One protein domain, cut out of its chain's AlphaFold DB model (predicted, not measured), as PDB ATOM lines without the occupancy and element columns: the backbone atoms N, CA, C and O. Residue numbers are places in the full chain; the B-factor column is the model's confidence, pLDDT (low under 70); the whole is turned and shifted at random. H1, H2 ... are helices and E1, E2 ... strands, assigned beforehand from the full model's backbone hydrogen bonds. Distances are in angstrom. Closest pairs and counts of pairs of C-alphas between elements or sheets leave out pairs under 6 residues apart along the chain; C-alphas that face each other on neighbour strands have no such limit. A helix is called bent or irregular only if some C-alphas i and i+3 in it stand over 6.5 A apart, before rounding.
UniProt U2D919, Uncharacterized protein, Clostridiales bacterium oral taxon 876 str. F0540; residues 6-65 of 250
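AT A GLANCE: This is residues 6 to 65 of the 250 residues of an uncharacterized protein of Clostridiales bacterium oral taxon 876 str. F0540 (UniProt U2D919). Three bent antiparallel strands make a twisted sheet, and one short helix, H1, sits at one end of it, reached from E1 by a long loop. The 60 printed residues hold E1, H1, E2 and E3 in that order, with sheet order E1, E2, E3 and mixed class. The whole is compact, with a radius of gyration of the C-alphas of 11.8 A and spans of 33 by 24 by 17 A.

HOW THE PARTS SIT: E1, residues 6 to 13, is antiparallel to inner strand E2, residues 39 to 46; N 10 and O 42 are 2.9 A apart, within hydrogen-bond range. H1, residues 26 to 34, only grazes the sheet with residues 28 to 33; its closest C-alphas to E2 are Leu 32 and Met 39, 7.0 A. Every O i to N i+4 pair in H1 is within hydrogen-bond range. E2 and E3, residues 52 to 60, form a hairpin, with N 53 and O 45 within range at 2.8 A.

IN THESE COORDINATES: E1 begins at C-alpha 6 (48.596, 5.258, 27.118) and bends by 78 degrees at residue 9. E2 measures 19.2 A. E3 measures 19.6 A and ends at C-alpha 60 (42.207, 12.928, 32.270). E1 measures 17.0 A and H1 12.2 A.

THE WHOLE: The printed part has no cut. The farthest C-alphas, Glu 15 and Gln 49, are 34.0 A apart. The link E1 to H1 is long; residues 17 and 20 are under pLDDT 70.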
ATOM      1  N   LEU A   6      49.001   6.070  25.970       89.31
ATOM      2  CA  LEU A   6      48.596   5.258  27.118       89.31
ATOM      3  C   LEU A   6      48.049   3.926  26.601       89.31
ATOM      4  O   LEU A   6      47.040   3.919  25.893       89.31
ATOM      5  N   TYR A   7      48.750   2.814  26.846       84.31
ATOM      6  CA  TYR A   7      48.317   1.500  26.357       84.31
ATOM      7  C   TYR A   7      48.947   0.285  27.084       84.31
ATOM      8  O   TYR A   7      50.167   0.181  27.133       84.31
ATOM      9  N   PRO A   8      48.180  -0.737  27.505       83.50
ATOM     10  CA  PRO A   8      46.725  -0.743  27.615       83.50
ATOM     11  C   PRO A   8      46.277   0.215  28.722       83.50
ATOM     12  O   PRO A   8      47.003   0.433  29.692       83.50
ATOM     13  N   ALA A   9      45.109   0.829  28.551       84.50
ATOM     14  CA  ALA A   9      44.558   1.779  29.509       84.50
ATOM     15  C   ALA A   9      43.371   1.153  30.245       84.50
ATOM     16  O   ALA A   9      42.419   0.697  29.615       84.50
ATOM     17  N   GLN A  10      43.434   1.146  31.574       86.81
ATOM     18  CA  GLN A  10      42.293   0.871  32.438       86.81
ATOM     19  C   GLN A  10      41.651   2.206  32.808       86.81
ATOM     20  O   GLN A  10      42.335   3.112  33.289       86.81
ATOM     21  N   VAL A  11      40.351   2.331  32.551       89.50
ATOM     22  CA  VAL A  11      39.595   3.572  32.752       89.50
ATOM     23  C   VAL A  11      38.543   3.356  33.831       89.50
ATOM     24  O   VAL A  11      37.825   2.358  33.810       89.50
ATOM     25  N   TYR A  12      38.442   4.303  34.757       88.25
ATOM     26  CA  TYR A  12      37.500   4.284  35.872       88.25
ATOM     27  C   TYR A  12      36.764   5.621  35.972       88.25
ATOM     28  O   TYR A  12      37.287   6.674  35.590       88.25
ATOM     29  N   ASN A  13      35.564   5.589  36.547       86.38
ATOM     30  CA  ASN A  13      34.918   6.807  37.022       86.38
ATOM     31  C   ASN A  13      35.711   7.354  38.224       86.38
ATOM     32  O   ASN A  13      36.134   6.589  39.087       86.38
ATOM     33  N   THR A  14      35.900   8.669  38.312       83.94
ATOM     34  CA  THR A  14      36.572   9.309  39.457       83.94
ATOM     35  C   THR A  14      35.872   9.098  40.800       83.94
ATOM     36  O   THR A  14      36.502   9.239  41.847       83.94
ATOM     37  N   GLU A  15      34.579   8.775  40.787       81.25
ATOM     38  CA  GLU A  15      33.809   8.422  41.984       81.25
ATOM     39  C   GLU A  15      34.127   7.005  42.484       81.25
ATOM     40  O   GLU A  15      33.936   6.715  43.668       81.25
ATOM     41  N   ASP A  16      34.676   6.141  41.623       75.44
ATOM     42  CA  ASP A  16      35.095   4.786  41.975       75.44
ATOM     43  C   ASP A  16      36.470   4.801  42.653       75.44
ATOM     44  O   ASP A  16      37.505   4.456  42.080       75.44
ATOM     45  N   LYS A  17      36.470   5.229  43.917       69.81
ATOM     46  CA  LYS A  17      37.675   5.314  44.755       69.81
ATOM     47  C   LYS A  17      38.332   3.958  45.014       69.81
ATOM     48  O   LYS A  17      39.491   3.922  45.417       69.81
ATOM     49  N   GLU A  18      37.595   2.868  44.820       70.44
ATOM     50  CA  GLU A  18      38.066   1.503  45.061       70.44
ATOM     51  C   GLU A  18      38.560   0.813  43.780       70.44
ATOM     52  O   GLU A  18      39.093  -0.294  43.859       70.44
ATOM     53  N   LEU A  19      38.447   1.470  42.616       74.12
ATOM     54  CA  LEU A  19      38.896   0.969  41.311       74.12
ATOM     55  C   LEU A  19      38.264  -0.382  40.944       74.12
ATOM     56  O   LEU A  19      38.924  -1.257  40.370       74.12
ATOM     57  N   ILE A  20      36.991  -0.571  41.292       69.12
ATOM     58  CA  ILE A  20      36.298  -1.856  41.130       69.12
ATOM     59  C   ILE A  20      35.690  -1.986  39.731       69.12
ATOM     60  O   ILE A  20      35.780  -3.043  39.103       69.12
ATOM     61  N   ASN A  21      35.086  -0.917  39.225       76.50
ATOM     62  CA  ASN A  21      34.272  -0.914  38.018       76.50
ATOM     63  C   ASN A  21      35.045  -0.271  36.868       76.50
ATOM     64  O   ASN A  21      34.898   0.914  36.562       76.50
ATOM     65  N   THR A  22      35.888  -1.071  36.214       82.94
ATOM     66  CA  THR A  22      36.564  -0.636  34.989       82.94
ATOM     67  C   THR A  22      35.549  -0.439  33.865       82.94
ATOM     68  O   THR A  22      34.727  -1.312  33.582       82.94
ATOM     69  N   ILE A  23      35.649   0.693  33.180       84.31
ATOM     70  CA  ILE A  23      34.858   1.010  31.996       84.31
ATOM     71  C   ILE A  23      35.544   0.373  30.795       84.31
ATOM     72  O   ILE A  23      36.648   0.752  30.411       84.31
ATOM     73  N   VAL A  24      34.881  -0.631  30.229       80.38
ATOM     74  CA  VAL A  24      35.429  -1.459  29.145       80.38
ATOM     75  C   VAL A  24      34.876  -1.096  27.768       80.38
ATOM     76  O   VAL A  24      35.485  -1.442  26.761       80.38
ATOM     77  N   SER A  25      33.729  -0.411  27.703       83.38
ATOM     78  CA  SER A  25      33.124   0.011  26.439       83.38
ATOM     79  C   SER A  25      33.609   1.400  26.036       83.38
ATOM     80  O   SER A  25      33.716   2.305  26.865       83.38
ATOM     81  N   ILE A  26      33.851   1.586  24.736       85.81
ATOM     82  CA  ILE A  26      34.214   2.900  24.200       85.81
ATOM     83  C   ILE A  26      33.088   3.922  24.416       85.81
ATOM     84  O   ILE A  26      33.362   5.067  24.758       85.81
ATOM     85  N   ASP A  27      31.831   3.480  24.324       86.81
ATOM     86  CA  ASP A  27      30.654   4.315  24.577       86.81
ATOM     87  C   ASP A  27      30.607   4.799  26.031       86.81
ATOM     88  O   ASP A  27      30.356   5.974  26.278       86.81
ATOM     89  N   GLY A  28      30.952   3.939  26.998       86.88
ATOM     90  CA  GLY A  28      31.020   4.328  28.407       86.88
ATOM     91  C   GLY A  28      32.114   5.364  28.684       86.88
ATOM     92  O   GLY A  28      31.928   6.257  29.512       86.88
ATOM     93  N   ILE A  29      33.240   5.286  27.966       89.12
ATOM     94  CA  ILE A  29      34.300   6.303  28.042       89.12
ATOM     95  C   ILE A  29      33.807   7.620  27.432       89.12
ATOM     96  O   ILE A  29      34.005   8.684  28.020       89.12
ATOM     97  N   TYR A  30      33.132   7.569  26.281       88.88
ATOM     98  CA  TYR A  30      32.554   8.762  25.666       88.88
ATOM     99  C   TYR A  30      31.512   9.426  26.565       88.88
ATOM    100  O   TYR A  30      31.567  10.644  26.733       88.88
ATOM    101  N   ASP A  31      30.621   8.659  27.187       89.44
ATOM    102  CA  ASP A  31      29.595   9.184  28.089       89.44
ATOM    103  C   ASP A  31      30.194   9.993  29.242       89.44
ATOM    104  O   ASP A  31      29.709  11.090  29.532       89.44
ATOM    105  N   LEU A  32      31.280   9.514  29.862       88.38
ATOM    106  CA  LEU A  32      32.001  10.278  30.887       88.38
ATOM    107  C   LEU A  32      32.531  11.605  30.334       88.38
ATOM    108  O   LEU A  32      32.284  12.676  30.898       88.38
ATOM    109  N   LEU A  33      33.239  11.545  29.205       88.69
ATOM    110  CA  LEU A  33      33.916  12.706  28.628       88.69
ATOM    111  C   LEU A  33      32.933  13.764  28.111       88.69
ATOM    112  O   LEU A  33      33.197  14.961  28.237       88.69
ATOM    113  N   TYR A  34      31.795  13.357  27.542       86.88
ATOM    114  CA  TYR A  34      30.763  14.281  27.057       86.88
ATOM    115  C   TYR A  34      29.929  14.892  28.184       86.88
ATOM    116  O   TYR A  34      29.440  16.009  28.021       86.88
ATOM    117  N   ARG A  35      29.830  14.230  29.342       86.94
ATOM    118  CA  ARG A  35      29.252  14.811  30.566       86.94
ATOM    119  C   ARG A  35      30.199  15.784  31.278       86.94
ATOM    120  O   ARG A  35      29.842  16.317  32.323       86.94
ATOM    121  N   GLY A  36      31.397  16.017  30.732       80.50
ATOM    122  CA  GLY A  36      32.415  16.881  31.336       80.50
ATOM    123  C   GLY A  36      33.053  16.278  32.589       80.50
ATOM    124  O   GLY A  36      33.685  16.997  33.360       80.50
ATOM    125  N   GLN A  37      32.880  14.973  32.810       86.19
ATOM    126  CA  GLN A  37      33.490  14.279  33.935       86.19
ATOM    127  C   GLN A  37      34.942  13.933  33.607       86.19
ATOM    128  O   GLN A  37      35.293  13.615  32.468       86.19
ATOM    129  N   LYS A  38      35.790  13.991  34.633       90.06
ATOM    130  CA  LYS A  38      37.150  13.465  34.552       90.06
ATOM    131  C   LYS A  38      37.092  11.948  34.648       90.06
ATOM    132  O   LYS A  38      36.240  11.396  35.342       90.06
ATOM    133  N   MET A  39      38.013  11.279  33.976       91.62
ATOM    134  CA  MET A  39      38.197   9.840  34.100       91.62
ATOM    135  C   MET A  39      39.533   9.556  34.766       91.62
ATOM    136  O   MET A  39      40.526  10.226  34.486       91.62
ATOM    137  N   LEU A  40      39.564   8.571  35.653       91.06
ATOM    138  CA  LEU A  40      40.808   8.086  36.229       91.06
ATOM    139  C   LEU A  40      41.387   7.023  35.294       91.06
ATOM    140  O   LEU A  40      40.697   6.065  34.945       91.06
ATOM    141  N   VAL A  41      42.639   7.203  34.880       90.88
ATOM    142  CA  VAL A  41      43.321   6.306  33.945       90.88
ATOM    143  C   VAL A  41      44.577   5.742  34.577       90.88
ATOM    144  O   VAL A  41      45.393   6.474  35.141       90.88
ATOM    145  N   ILE A  42      44.728   4.429  34.429       85.75
ATOM    146  CA  ILE A  42      45.909   3.670  34.828       85.75
ATOM    147  C   ILE A  42      46.452   2.987  33.581       85.75
ATOM    148  O   ILE A  42      45.726   2.252  32.904       85.75
ATOM    149  N   SER A  43      47.697   3.277  33.212       86.00
ATOM    150  CA  SER A  43      48.249   2.775  31.955       86.00
ATOM    151  C   SER A  43      49.769   2.841  31.890       86.00
ATOM    152  O   SER A  43      50.379   3.754  32.436       86.00
ATOM    153  N   ASN A  44      50.381   1.936  31.125       83.75
ATOM    154  CA  ASN A  44      51.755   2.140  30.669       83.75
ATOM    155  C   ASN A  44      51.806   3.348  29.725       83.75
ATOM    156  O   ASN A  44      50.955   3.482  28.839       83.75
ATOM    157  N   GLN A  45      52.819   4.195  29.886       87.25
ATOM    158  CA  GLN A  45      53.025   5.362  29.042       87.25
ATOM    159  C   GLN A  45      54.158   5.110  28.048       87.25
ATOM    160  O   GLN A  45      55.192   4.557  28.402       87.25
ATOM    161  N   TYR A  46      53.972   5.551  26.808       85.31
ATOM    162  CA  TYR A  46      54.989   5.483  25.765       85.31
ATOM    163  C   TYR A  46      55.170   6.840  25.099       85.31
ATOM    164  O   TYR A  46      54.208   7.608  24.952       85.31
ATOM    165  N   ASP A  47      56.395   7.118  24.671       86.00
ATOM    166  CA  ASP A  47      56.691   8.246  23.792       86.00
ATOM    167  C   ASP A  47      56.225   7.980  22.342       86.00
ATOM    168  O   ASP A  47      55.600   6.961  22.027       86.00
ATOM    169  N   GLN A  48      56.514   8.918  21.437       82.12
ATOM    170  CA  GLN A  48      56.158   8.790  20.018       82.12
ATOM    171  C   GLN A  48      56.985   7.734  19.276       82.12
ATOM    172  O   GLN A  48      56.540   7.246  18.238       82.12
ATOM    173  N   GLN A  49      58.169   7.385  19.783       80.25
ATOM    174  CA  GLN A  49      59.010   6.330  19.220       80.25
ATOM    175  C   GLN A  49      58.636   4.934  19.755       80.25
ATOM    176  O   GLN A  49      59.110   3.931  19.225       80.25
ATOM    177  N   GLY A  50      57.748   4.852  20.750       78.56
ATOM    178  CA  GLY A  50      57.292   3.604  21.355       78.56
ATOM    179  C   GLY A  50      58.169   3.112  22.505       78.56
ATOM    180  O   GLY A  50      57.989   1.969  22.937       78.56
ATOM    181  N   ASN A  51      59.081   3.938  23.025       76.56
ATOM    182  CA  ASN A  51      59.831   3.589  24.228       76.56
ATOM    183  C   ASN A  51      58.916   3.680  25.446       76.56
ATOM    184  O   ASN A  51      58.070   4.572  25.539       76.56
ATOM    185  N   ASN A  52      59.081   2.737  26.372       79.56
ATOM    186  CA  ASN A  52      58.323   2.720  27.616       79.56
ATOM    187  C   ASN A  52      58.832   3.826  28.551       79.56
ATOM    188  O   ASN A  52      60.042   3.981  28.723       79.56
ATOM    189  N   LEU A  53      57.905   4.573  29.134       82.94
ATOM    190  CA  LEU A  53      58.149   5.606  30.134       82.94
ATOM    191  C   LEU A  53      57.658   5.107  31.504       82.94
ATOM    192  O   LEU A  53      57.548   3.907  31.753       82.94
ATOM    193  N   GLU A  54      57.369   6.033  32.414       82.38
ATOM    194  CA  GLU A  54      56.745   5.721  33.697       82.38
ATOM    195  C   GLU A  54      55.250   5.425  33.544       82.38
ATOM    196  O   GLU A  54      54.587   5.862  32.604       82.38
ATOM    197  N   ILE A  55      54.691   4.690  34.500       78.06
ATOM    198  CA  ILE A  55      53.259   4.396  34.524       78.06
ATOM    199  C   ILE A  55      52.479   5.690  34.722       78.06
ATOM    200  O   ILE A  55      52.763   6.496  35.607       78.06
ATOM    201  N   PHE A  56      51.444   5.860  33.913       85.81
ATOM    202  CA  PHE A  56      50.475   6.914  34.104       85.81
ATOM    203  C   PHE A  56      49.428   6.474  35.126       85.81
ATOM    204  O   PHE A  56      48.704   5.503  34.903       85.81
ATOM    205  N   TYR A  57      49.329   7.228  36.218       88.38
ATOM    206  CA  TYR A  57      48.238   7.155  37.184       88.38
ATOM    207  C   TYR A  57      47.707   8.570  37.408       88.38
ATOM    208  O   TYR A  57      48.333   9.381  38.094       88.38
ATOM    209  N   GLY A  58      46.579   8.898  36.783       88.94
ATOM    210  CA  GLY A  58      46.088  10.270  36.804       88.94
ATOM    211  C   GLY A  58      44.691  10.440  36.237       88.94
ATOM    212  O   GLY A  58      44.132   9.548  35.601       88.94
ATOM    213  N   GLN A  59      44.123  11.614  36.494       93.06
ATOM    214  CA  GLN A  59      42.845  12.006  35.916       93.06
ATOM    215  C   GLN A  59      43.074  12.666  34.562       93.06
ATOM    216  O   GLN A  59      43.962  13.505  34.436       93.06
ATOM    217  N   LEU A  60      42.255  12.299  33.583       92.75
ATOM    218  CA  LEU A  60      42.207  12.928  32.270       92.75
ATOM    219  C   LEU A  60      40.815  13.508  32.037       92.75
ATOM    220  O   LEU A  60      39.803  12.882  32.365       92.75
ATOM    221  N   GLU A  61      40.763  14.694  31.451       92.94
ATOM    222  CA  GLU A  61      39.541  15.281  30.910       92.94
ATOM    223  C   GLU A  61      39.548  15.251  29.381       92.94
ATOM    224  O   GLU A  61      40.546  14.924  28.736       92.94
ATOM    225  N   LYS A  62      38.413  15.605  28.769       91.12
ATOM    226  CA  LYS A  62      38.254  15.579  27.308       91.12
ATOM    227  C   LYS A  62      39.339  16.381  26.575       91.12
ATOM    228  O   LYS A  62      39.735  15.988  25.483       91.12
ATOM    229  N   GLY A  63      39.811  17.482  27.164       89.81
ATOM    230  CA  GLY A  63      40.868  18.322  26.594       89.81
ATOM    231  C   GLY A  63      42.252  17.663  26.559       89.81
ATOM    232  O   GLY A  63      43.045  17.987  25.677       89.81
ATOM    233  N   ASP A  64      42.523  16.708  27.452       90.88
ATOM    234  CA  ASP A  64      43.816  16.014  27.533       90.88
ATOM    235  C   ASP A  64      43.954  14.899  26.485       90.88
ATOM    236  O   ASP A  64      45.050  14.403  26.210       90.88
ATOM    237  N   ILE A  65      42.831  14.466  25.905       90.69
ATOM    238  CA  ILE A  65      42.748  13.265  25.078       90.69
ATOM    239  C   ILE A  65      42.625  13.670  23.618       90.69
ATOM    240  O   ILE A  65      41.587  14.135  23.152       90.69
TER     241      ILE A  65